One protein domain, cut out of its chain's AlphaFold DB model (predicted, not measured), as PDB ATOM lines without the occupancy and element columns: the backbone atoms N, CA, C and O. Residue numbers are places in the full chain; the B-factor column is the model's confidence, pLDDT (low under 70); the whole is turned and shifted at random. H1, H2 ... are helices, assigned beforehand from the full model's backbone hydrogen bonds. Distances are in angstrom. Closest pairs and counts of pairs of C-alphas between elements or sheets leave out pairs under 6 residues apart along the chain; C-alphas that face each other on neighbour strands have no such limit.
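What this domain is: This is residues 12 to 63 and 221 to 245 of the 326 residues of the protein "HNH endonuclease" of Rhizobium leguminosarum bv. viciae (UniProt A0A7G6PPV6). One longer helix, H2, runs along one side of a loop-rich body, and short H5 packs on its residues 32 to 36. The printed part has 77 residues with five named helices, H1 to H5 in chain order, and no named strand: all helix, with under half of the residues in named elements. It is compact, radius of gyration of the C-alphas 12.2 A, spanning 36 by 25 by 19 A.

Where its parts are: H1, residues 12 to 16, begins at C-alpha 12 (-37.129, 33.130, 15.990). H2, residues 25 to 38, is 20.3 A long. H3 is residues 52 to 57, H4 225 to 228; H5, 241 to 244, ends at C-alpha 244 (-22.815, 46.769, 23.276).

How they stand to each other: H2 touches H5; their closest C-alphas, Arg 35 and Phe 242, are 5.5 A apart. H1 and H4 are close to H2 but not clearly touching. H3 and H2 are apart. Every O i to N i+4 pair is within hydrogen-bond range in H1 and H2; H3 has 0 of 2, but 3 of 3 O i to N i+3 pairs.

The domain as a whole: Residues 64 to 220 are cut out, leaving 9.1 A between C-alphas 63 and 221. Links H2 to H3 and H4 to H5 are long. pLDDT is under 70 at residues 40 to 48, 50 and 245.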
ATOM      1  N   THR A  12     -36.650  31.806  15.548       93.12
ATOM      2  CA  THR A  12     -37.129  33.130  15.990       93.12
ATOM      3  C   THR A  12     -36.359  33.694  17.185       93.12
ATOM      4  O   THR A  12     -36.253  34.906  17.325       93.12
ATOM      5  N   ILE A  13     -35.752  32.843  18.022       93.44
ATOM      6  CA  ILE A  13     -34.850  33.299  19.090       93.44
ATOM      7  C   ILE A  13     -33.541  33.811  18.479       93.44
ATOM      8  O   ILE A  13     -33.018  34.830  18.922       93.44
ATOM      9  N   LYS A  14     -33.008  33.128  17.455       93.75
ATOM     10  CA  LYS A  14     -31.793  33.570  16.749       93.75
ATOM     11  C   LYS A  14     -32.022  34.910  16.064       93.75
ATOM     12  O   LYS A  14     -31.243  35.828  16.285       93.75
ATOM     13  N   GLU A  15     -33.120  35.020  15.324       93.44
ATOM     14  CA  GLU A  15     -33.525  36.243  14.634       93.44
ATOM     15  C   GLU A  15     -33.708  37.410  15.614       93.44
ATOM     16  O   GLU A  15     -33.100  38.462  15.424       93.44
ATOM     17  N   ALA A  16     -34.444  37.206  16.714       91.94
ATOM     18  CA  ALA A  16     -34.625  38.230  17.744       91.94
ATOM     19  C   ALA A  16     -33.288  38.704  18.336       91.94
ATOM     20  O   ALA A  16     -33.106  39.885  18.604       91.94
ATOM     21  N   LEU A  17     -32.324  37.802  18.519       91.88
ATOM     22  CA  LEU A  17     -31.000  38.131  19.051       91.88
ATOM     23  C   LEU A  17     -30.008  38.640  17.986       91.88
ATOM     24  O   LEU A  17     -28.855  38.915  18.325       91.88
ATOM     25  N   GLY A  18     -30.432  38.778  16.726       90.94
ATOM     26  CA  GLY A  18     -29.604  39.264  15.620       90.94
ATOM     27  C   GLY A  18     -28.602  38.244  15.062       90.94
ATOM     28  O   GLY A  18     -27.629  38.640  14.423       90.94
ATOM     29  N   TYR A  19     -28.809  36.950  15.314       93.56
ATOM     30  CA  TYR A  19     -28.046  35.859  14.698       93.56
ATOM     31  C   TYR A  19     -28.662  35.431  13.363       93.56
ATOM     32  O   TYR A  19     -29.862  35.604  13.137       93.56
ATOM     33  N   ASP A  20     -27.863  34.795  12.502       92.50
ATOM     34  CA  ASP A  20     -28.403  34.129  11.317       92.50
ATOM     35  C   ASP A  20     -29.205  32.895  11.761       92.50
ATOM     36  O   ASP A  20     -28.767  32.112  12.610       92.50
ATOM     37  N   VAL A  21     -30.390  32.685  11.188       92.25
ATOM     38  CA  VAL A  21     -31.235  31.521  11.507       92.25
ATOM     39  C   VAL A  21     -30.527  30.187  11.231       92.25
ATOM     40  O   VAL A  21     -30.799  29.189  11.906       92.25
ATOM     41  N   ASN A  22     -29.577  30.184  10.291       92.44
ATOM     42  CA  ASN A  22     -28.765  29.034   9.902       92.44
ATOM     43  C   ASN A  22     -27.522  28.841  10.783       92.44
ATOM     44  O   ASN A  22     -26.828  27.830  10.631       92.44
ATOM     45  N   ASP A  23     -27.223  29.764  11.707       91.38
ATOM     46  CA  ASP A  23     -26.098  29.597  12.624       91.38
ATOM     47  C   ASP A  23     -26.282  28.340  13.473       91.38
ATOM     48  O   ASP A  23     -27.364  28.054  13.991       91.38
ATOM     49  N   SER A  24     -25.201  27.582  13.666       92.69
ATOM     50  CA  SER A  24     -25.268  26.406  14.534       92.69
ATOM     51  C   SER A  24     -25.548  26.815  15.983       92.69
ATOM     52  O   SER A  24     -24.919  27.732  16.518       92.69
ATOM     53  N   ASP A  25     -26.434  26.082  16.659       92.12
ATOM     54  CA  ASP A  25     -26.812  26.366  18.051       92.12
ATOM     55  C   ASP A  25     -25.587  26.403  18.979       92.12
ATOM     56  O   ASP A  25     -25.489  27.226  19.888       92.12
ATOM     57  N   GLY A  26     -24.590  25.557  18.704       90.50
ATOM     58  CA  GLY A  26     -23.323  25.547  19.429       90.50
ATOM     59  C   GLY A  26     -22.541  26.860  19.315       90.50
ATOM     60  O   GLY A  26     -21.984  27.316  20.317       90.50
ATOM     61  N   ASN A  27     -22.519  27.484  18.132       90.25
ATOM     62  CA  ASN A  27     -21.857  28.771  17.917       90.25
ATOM     63  C   ASN A  27     -22.601  29.900  18.628       90.25
ATOM     64  O   ASN A  27     -21.966  30.667  19.351       90.25
ATOM     65  N   VAL A  28     -23.931  29.937  18.502       93.25
ATOM     66  CA  VAL A  28     -24.787  30.924  19.177       93.25
ATOM     67  C   VAL A  28     -24.577  30.863  20.693       93.25
ATOM     68  O   VAL A  28     -24.270  31.867  21.330       93.25
ATOM     69  N   ILE A  29     -24.624  29.666  21.285       91.88
ATOM     70  CA  ILE A  29     -24.410  29.481  22.730       91.88
ATOM     71  C   ILE A  29     -22.997  29.891  23.142       91.88
ATOM     72  O   ILE A  29     -22.801  30.446  24.226       91.88
ATOM     73  N   LYS A  30     -21.987  29.578  22.325       89.94
ATOM     74  CA  LYS A  30     -20.594  29.931  22.615       89.94
ATOM     75  C   LYS A  30     -20.404  31.447  22.630       89.94
ATOM     76  O   LYS A  30     -19.771  31.955  23.557       89.94
ATOM     77  N   ASP A  31     -20.960  32.147  21.647       90.75
ATOM     78  CA  ASP A  31     -20.925  33.606  21.577       90.75
ATOM     79  C   ASP A  31     -21.701  34.241  22.741       90.75
ATOM     80  O   ASP A  31     -21.157  35.060  23.482       90.75
ATOM     81  N   TRP A  32     -22.915  33.761  23.016       90.56
ATOM     82  CA  TRP A  32     -23.731  34.259  24.125       90.56
ATOM     83  C   TRP A  32     -23.058  34.081  25.494       90.56
ATOM     84  O   TRP A  32     -23.041  34.984  26.335       90.56
ATOM     85  N   LYS A  33     -22.395  32.938  25.715       86.81
ATOM     86  CA  LYS A  33     -21.566  32.705  26.913       86.81
ATOM     87  C   LYS A  33     -20.383  33.662  27.012       86.81
ATOM     88  O   LYS A  33     -19.948  33.975  28.116       86.81
ATOM     89  N   SER A  34     -19.822  34.091  25.886       84.44
ATOM     90  CA  SER A  34     -18.765  35.101  25.866       84.44
ATOM     91  C   SER A  34     -19.320  36.475  26.250       84.44
ATOM     92  O   SER A  34     -18.736  37.132  27.108       84.44
ATOM     93  N   ARG A  35     -20.476  36.873  25.700       84.56
ATOM     94  CA  ARG A  35     -21.160  38.142  26.020       84.56
ATOM     95  C   ARG A  35     -21.522  38.244  27.496       84.56
ATOM     96  O   ARG A  35     -21.115  39.186  28.163       84.56
ATOM     97  N   THR A  36     -22.190  37.227  28.035       79.88
ATOM     98  CA  THR A  36     -22.601  37.175  29.452       79.88
ATOM     99  C   THR A  36     -21.428  37.289  30.430       79.88
ATOM    100  O   THR A  36     -21.577  37.876  31.494       79.88
ATOM    101  N   ARG A  37     -20.235  36.792  30.071       74.56
ATOM    102  CA  ARG A  37     -19.023  36.917  30.904       74.56
ATOM    103  C   ARG A  37     -18.420  38.321  30.934       74.56
ATOM    104  O   ARG A  37     -17.665  38.607  31.858       74.56
ATOM    105  N   ARG A  38     -18.699  39.153  29.928       73.25
ATOM    106  CA  ARG A  38     -18.195  40.536  29.823       73.25
ATOM    107  C   ARG A  38     -19.057  41.529  30.600       73.25
ATOM    108  O   ARG A  38     -18.645  42.659  30.814       73.25
ATOM    109  N   VAL A  39     -20.251  41.121  31.022       70.25
ATOM    110  CA  VAL A  39     -21.165  41.989  31.765       70.25
ATOM    111  C   VAL A  39     -20.708  42.072  33.219       70.25
ATOM    112  O   VAL A  39     -20.743  41.087  33.954       70.25
ATOM    113  N   CYS A  40     -20.253  43.256  33.628       55.97
ATOM    114  CA  CYS A  40     -19.742  43.501  34.974       55.97
ATOM    115  C   CYS A  40     -20.857  43.685  36.012       55.97
ATOM    116  O   CYS A  40     -20.715  43.200  37.135       55.97
ATOM    117  N   LYS A  41     -21.944  44.358  35.612       56.41
ATOM    118  CA  LYS A  41     -23.159  44.629  36.385       56.41
ATOM    119  C   LYS A  41     -24.341  44.782  35.425       56.41
ATOM    120  O   LYS A  41     -24.312  45.679  34.581       56.41
ATOM    121  N   PRO A  42     -25.363  43.927  35.485       55.53
ATOM    122  CA  PRO A  42     -26.590  44.145  34.730       55.53
ATOM    123  C   PRO A  42     -27.307  45.399  35.239       55.53
ATOM    124  O   PRO A  42     -27.203  45.751  36.412       55.53
ATOM    125  N   CYS A  43     -28.087  46.053  34.381       53.47
ATOM    126  CA  CYS A  43     -28.779  47.309  34.702       53.47
ATOM    127  C   CYS A  43     -29.732  47.221  35.905       53.47
ATOM    128  O   CYS A  43     -30.052  48.243  36.505       53.47
ATOM    129  N   TRP A  44     -30.167  46.015  36.278       52.31
ATOM    130  CA  TRP A  44     -30.991  45.802  37.466       52.31
ATOM    131  C   TRP A  44     -30.251  46.079  38.785       52.31
ATOM    132  O   TRP A  44     -30.927  46.270  39.783       52.31
ATOM    133  N   GLU A  45     -28.911  46.146  38.792       49.81
ATOM    134  CA  GLU A  45     -28.095  46.569  39.951       49.81
ATOM    135  C   GLU A  45     -27.943  48.100  40.073       49.81
ATOM    136  O   GLU A  45     -27.247  48.590  40.964       49.81
ATOM    137  N   LEU A  46     -28.495  48.871  39.130       53.34
ATOM    138  CA  LEU A  46     -28.360  50.332  39.095       53.34
ATOM    139  C   LEU A  46     -29.669  51.060  39.431       53.34
ATOM    140  O   LEU A  46     -29.674  52.290  39.456       53.34
ATOM    141  N   LYS A  47     -30.787  50.334  39.622       54.41
ATOM    142  CA  LYS A  47     -32.179  50.857  39.667       54.41
ATOM    143  C   LYS A  47     -32.511  51.899  38.583       54.41
ATOM    144  O   LYS A  47     -33.465  52.660  38.696       54.41
ATOM    145  N   TYR A  48     -31.713  51.921  37.524       62.56
ATOM    146  CA  TYR A  48     -31.747  52.853  36.417       62.56
ATOM    147  C   TYR A  48     -31.208  52.105  35.211       62.56
ATOM    148  O   TYR A  48     -30.175  51.437  35.300       62.56
ATOM    149  N   CYS A  49     -31.897  52.206  34.076       70.38
ATOM    150  CA  CYS A  49     -31.337  51.673  32.851       70.38
ATOM    151  C   CYS A  49     -30.340  52.685  32.262       70.38
ATOM    152  O   CYS A  49     -30.786  53.708  31.739       70.38
ATOM    153  N   PRO A  50     -29.018  52.405  32.267       68.69
ATOM    154  CA  PRO A  50     -28.011  53.293  31.685       68.69
ATOM    155  C   PRO A  50     -28.176  53.468  30.174       68.69
ATOM    156  O   PRO A  50     -27.606  54.387  29.597       68.69
ATOM    157  N   TYR A  51     -28.960  52.598  29.539       73.44
ATOM    158  CA  TYR A  51     -29.249  52.664  28.115       73.44
ATOM    159  C   TYR A  51     -30.421  53.596  27.787       73.44
ATOM    160  O   TYR A  51     -30.577  53.955  26.625       73.44
ATOM    161  N   GLY A  52     -31.208  54.040  28.778       75.75
ATOM    162  CA  GLY A  52     -32.293  55.002  28.564       75.75
ATOM    163  C   GLY A  52     -33.183  54.610  27.369       75.75
ATOM    164  O   GLY A  52     -33.574  53.448  27.301       75.75
ATOM    165  N   PRO A  53     -33.443  55.512  26.400       77.19
ATOM    166  CA  PRO A  53     -34.249  55.219  25.206       77.19
ATOM    167  C   PRO A  53     -33.730  54.074  24.322       77.19
ATOM    168  O   PRO A  53     -34.505  53.471  23.588       77.19
ATOM    169  N   PHE A  54     -32.441  53.710  24.393       74.69
ATOM    170  CA  PHE A  54     -31.916  52.583  23.611       74.69
ATOM    171  C   PHE A  54     -32.543  51.237  24.006       74.69
ATOM    172  O   PHE A  54     -32.472  50.290  23.228       74.69
ATOM    173  N   VAL A  55     -33.185  51.134  25.179       79.44
ATOM    174  CA  VAL A  55     -33.948  49.929  25.552       79.44
ATOM    175  C   VAL A  55     -35.118  49.649  24.623       79.44
ATOM    176  O   VAL A  55     -35.456  48.487  24.431       79.44
ATOM    177  N   GLU A  56     -35.714  50.688  24.037       80.50
ATOM    178  CA  GLU A  56     -36.865  50.561  23.138       80.50
ATOM    179  C   GLU A  56     -36.477  49.886  21.819       80.50
ATOM    180  O   GLU A  56     -37.309  49.283  21.151       80.50
ATOM    181  N   GLN A  57     -35.194  49.956  21.462       83.69
ATOM    182  CA  GLN A  57     -34.625  49.311  20.280       83.69
ATOM    183  C   GLN A  57     -34.071  47.915  20.590       83.69
ATOM    184  O   GLN A  57     -33.603  47.222  19.687       83.69
ATOM    185  N   SER A  58     -34.083  47.506  21.861       88.12
ATOM    186  CA  SER A  58     -33.537  46.223  22.281       88.12
ATOM    187  C   SER A  58     -34.549  45.102  22.040       88.12
ATOM    188  O   SER A  58     -35.735  45.277  22.328       88.12
ATOM    189  N   PRO A  59     -34.118  43.931  21.547       91.38
ATOM    190  CA  PRO A  59     -35.049  42.888  21.153       91.38
ATOM    191  C   PRO A  59     -35.774  42.265  22.347       91.38
ATOM    192  O   PRO A  59     -35.207  42.076  23.427       91.38
ATOM    193  N   LEU A  60     -37.030  41.885  22.117       91.88
ATOM    194  CA  LEU A  60     -37.804  41.020  23.003       91.88
ATOM    195  C   LEU A  60     -37.631  39.567  22.564       91.88
ATOM    196  O   LEU A  60     -37.539  39.275  21.372       91.88
ATOM    197  N   LEU A  61     -37.598  38.646  23.528       92.00
ATOM    198  CA  LEU A  61     -37.665  37.228  23.188       92.00
ATOM    199  C   LEU A  61     -39.066  36.876  22.669       92.00
ATOM    200  O   LEU A  61     -40.050  37.455  23.134       92.00
ATOM    201  N   PRO A  62     -39.168  35.925  21.724       92.56
ATOM    202  CA  PRO A  62     -40.456  35.472  21.216       92.56
ATOM    203  C   PRO A  62     -41.297  34.827  22.323       92.56
ATOM    204  O   PRO A  62     -40.768  34.175  23.221       92.56
ATOM    205  N   VAL A  63     -42.617  34.975  22.213       92.50
ATOM    206  CA  VAL A  63     -43.589  34.339  23.113       92.50
ATOM    207  C   VAL A  63     -43.566  32.824  22.914       92.50
ATOM    208  O   VAL A  63     -43.481  32.346  21.779       92.50
ATOM    209  N   GLU A 221     -41.159  26.204  21.720       92.62
ATOM    210  CA  GLU A 221     -41.729  25.435  22.843       92.62
ATOM    211  C   GLU A 221     -41.148  25.847  24.193       92.62
ATOM    212  O   GLU A 221     -41.827  25.798  25.210       92.62
ATOM    213  N   THR A 222     -39.875  26.234  24.205       92.25
ATOM    214  CA  THR A 222     -39.168  26.679  25.404       92.25
ATOM    215  C   THR A 222     -38.107  27.695  25.025       92.25
ATOM    216  O   THR A 222     -37.465  27.562  23.979       92.25
ATOM    217  N   ILE A 223     -37.856  28.646  25.915       91.81
ATOM    218  CA  ILE A 223     -36.726  29.564  25.814       91.81
ATOM    219  C   ILE A 223     -35.584  29.014  26.678       91.81
ATOM    220  O   ILE A 223     -35.790  28.746  27.863       91.81
ATOM    221  N   PRO A 224     -34.369  28.825  26.130       91.69
ATOM    222  CA  PRO A 224     -33.223  28.424  26.936       91.69
ATOM    223  C   PRO A 224     -32.898  29.436  28.046       91.69
ATOM    224  O   PRO A 224     -32.770  30.631  27.783       91.69
ATOM    225  N   GLU A 225     -32.650  28.935  29.261       88.06
ATOM    226  CA  GLU A 225     -32.384  29.734  30.476       88.06
ATOM    227  C   GLU A 225     -31.288  30.795  30.276       88.06
ATOM    228  O   GLU A 225     -31.380  31.904  30.783       88.06
ATOM    229  N   ILE A 226     -30.274  30.498  29.461       85.69
ATOM    230  CA  ILE A 226     -29.166  31.425  29.199       85.69
ATOM    231  C   ILE A 226     -29.601  32.730  28.500       85.69
ATOM    232  O   ILE A 226     -28.922  33.747  28.637       85.69
ATOM    233  N   PHE A 227     -30.695  32.699  27.736       90.12
ATOM    234  CA  PHE A 227     -31.287  33.884  27.109       90.12
ATOM    235  C   PHE A 227     -32.327  34.521  28.028       90.12
ATOM    236  O   PHE A 227     -32.395  35.743  28.127       90.12
ATOM    237  N   GLU A 228     -33.083  33.693  28.745       87.19
ATOM    238  CA  GLU A 228     -34.060  34.126  29.744       87.19
ATOM    239  C   GLU A 228     -33.409  34.981  30.843       87.19
ATOM    240  O   GLU A 228     -33.910  36.041  31.218       87.19
ATOM    241  N   ASP A 229     -32.223  34.572  31.293       83.25
ATOM    242  CA  ASP A 229     -31.424  35.291  32.280       83.25
ATOM    243  C   ASP A 229     -30.978  36.676  31.810       83.25
ATOM    244  O   ASP A 229     -30.693  37.540  32.636       83.25
ATOM    245  N   SER A 230     -30.938  36.904  30.500       85.69
ATOM    246  CA  SER A 230     -30.555  38.179  29.903       85.69
ATOM    247  C   SER A 230     -31.714  39.171  29.769       85.69
ATOM    248  O   SER A 230     -31.481  40.315  29.362       85.69
ATOM    249  N   ARG A 231     -32.948  38.773  30.108       85.19
ATOM    250  CA  ARG A 231     -34.103  39.673  30.056       85.19
ATOM    251  C   ARG A 231     -34.111  40.672  31.207       85.19
ATOM    252  O   ARG A 231     -33.819  40.350  32.359       85.19
ATOM    253  N   CYS A 232     -34.525  41.892  30.894       79.62
ATOM    254  CA  CYS A 232     -34.873  42.914  31.862       79.62
ATOM    255  C   CYS A 232     -36.091  42.458  32.678       79.62
ATOM    256  O   CYS A 232     -37.102  42.044  32.116       79.62
ATOM    257  N   ASN A 233     -36.013  42.573  34.001       76.06
ATOM    258  CA  ASN A 233     -37.123  42.269  34.908       76.06
ATOM    259  C   ASN A 233     -38.255  43.309  34.861       76.06
ATOM    260  O   ASN A 233     -39.371  42.989  35.243       76.06
ATOM    261  N   ILE A 234     -37.965  44.537  34.418       75.50
ATOM    262  CA  ILE A 234     -38.952  45.623  34.330       75.50
ATOM    263  C   ILE A 234     -39.663  45.589  32.974       75.50
ATOM    264  O   ILE A 234     -40.885  45.589  32.914       75.50
ATOM    265  N   PHE A 235     -38.894  45.554  31.884       79.06
ATOM    266  CA  PHE A 235     -39.418  45.752  30.528       79.06
ATOM    267  C   PHE A 235     -39.387  44.492  29.650       79.06
ATOM    268  O   PHE A 235     -39.817  44.542  28.505       79.06
ATOM    269  N   GLY A 236     -38.819  43.378  30.120       83.62
ATOM    270  CA  GLY A 236     -38.775  42.109  29.376       83.62
ATOM    271  C   GLY A 236     -37.776  42.030  28.210       83.62
ATOM    272  O   GLY A 236     -37.459  40.925  27.775       83.62
ATOM    273  N   HIS A 237     -37.233  43.150  27.719       87.38
ATOM    274  CA  HIS A 237     -36.238  43.162  26.634       87.38
ATOM    275  C   HIS A 237     -34.928  42.479  27.033       87.38
ATOM    276  O   HIS A 237     -34.537  42.475  28.201       87.38
ATOM    277  N   ILE A 238     -34.188  41.962  26.060       87.94
ATOM    278  CA  ILE A 238     -32.814  41.504  26.263       87.94
ATOM    279  C   ILE A 238     -31.928  42.714  26.495       87.94
ATOM    280  O   ILE A 238     -31.874  43.598  25.650       87.94
ATOM    281  N   CYS A 239     -31.242  42.778  27.633       83.81
ATOM    282  CA  CYS A 239     -30.509  43.979  28.026       83.81
ATOM    283  C   CYS A 239     -29.473  44.410  26.958       83.81
ATOM    284  O   CYS A 239     -28.642  43.580  26.567       83.81
ATOM    285  N   PRO A 240     -29.436  45.699  26.546       85.44
ATOM    286  CA  PRO A 240     -28.489  46.184  25.539       85.44
ATOM    287  C   PRO A 240     -27.024  45.869  25.851       85.44
ATOM    288  O   PRO A 240     -26.222  45.691  24.936       85.44
ATOM    289  N   VAL A 241     -26.675  45.722  27.137       80.00
ATOM    290  CA  VAL A 241     -25.328  45.357  27.600       80.00
ATOM    291  C   VAL A 241     -24.783  44.097  26.928       80.00
ATOM    292  O   VAL A 241     -23.586  44.017  26.670       80.00
ATOM    293  N   PHE A 242     -25.633  43.123  26.585       84.06
ATOM    294  CA  PHE A 242     -25.182  41.894  25.926       84.06
ATOM    295  C   PHE A 242     -24.769  42.128  24.462       84.06
ATOM    296  O   PHE A 242     -24.001  41.340  23.902       84.06
ATOM    297  N   PHE A 243     -25.221  43.224  23.852       84.19
ATOM    298  CA  PHE A 243     -24.876  43.613  22.486       84.19
ATOM    299  C   PHE A 243     -23.722  44.614  22.437       84.19
ATOM    300  O   PHE A 243     -22.824  44.449  21.615       84.19
ATOM    301  N   VAL A 244     -23.724  45.608  23.333       76.31
ATOM    302  CA  VAL A 244     -22.815  46.769  23.276       76.31
ATOM    303  C   VAL A 244     -21.610  46.692  24.213       76.31
ATOM    304  O   VAL A 244     -20.772  47.589  24.180       76.31
ATOM    305  N   ALA A 245     -21.501  45.673  25.074       67.31
ATOM    306  CA  ALA A 245     -20.340  45.526  25.954       67.31
ATOM    307  C   ALA A 245     -19.057  45.254  25.143       67.31
ATOM    308  O   ALA A 245     -18.698  44.107  24.852       67.31
TER     309      ALA A 245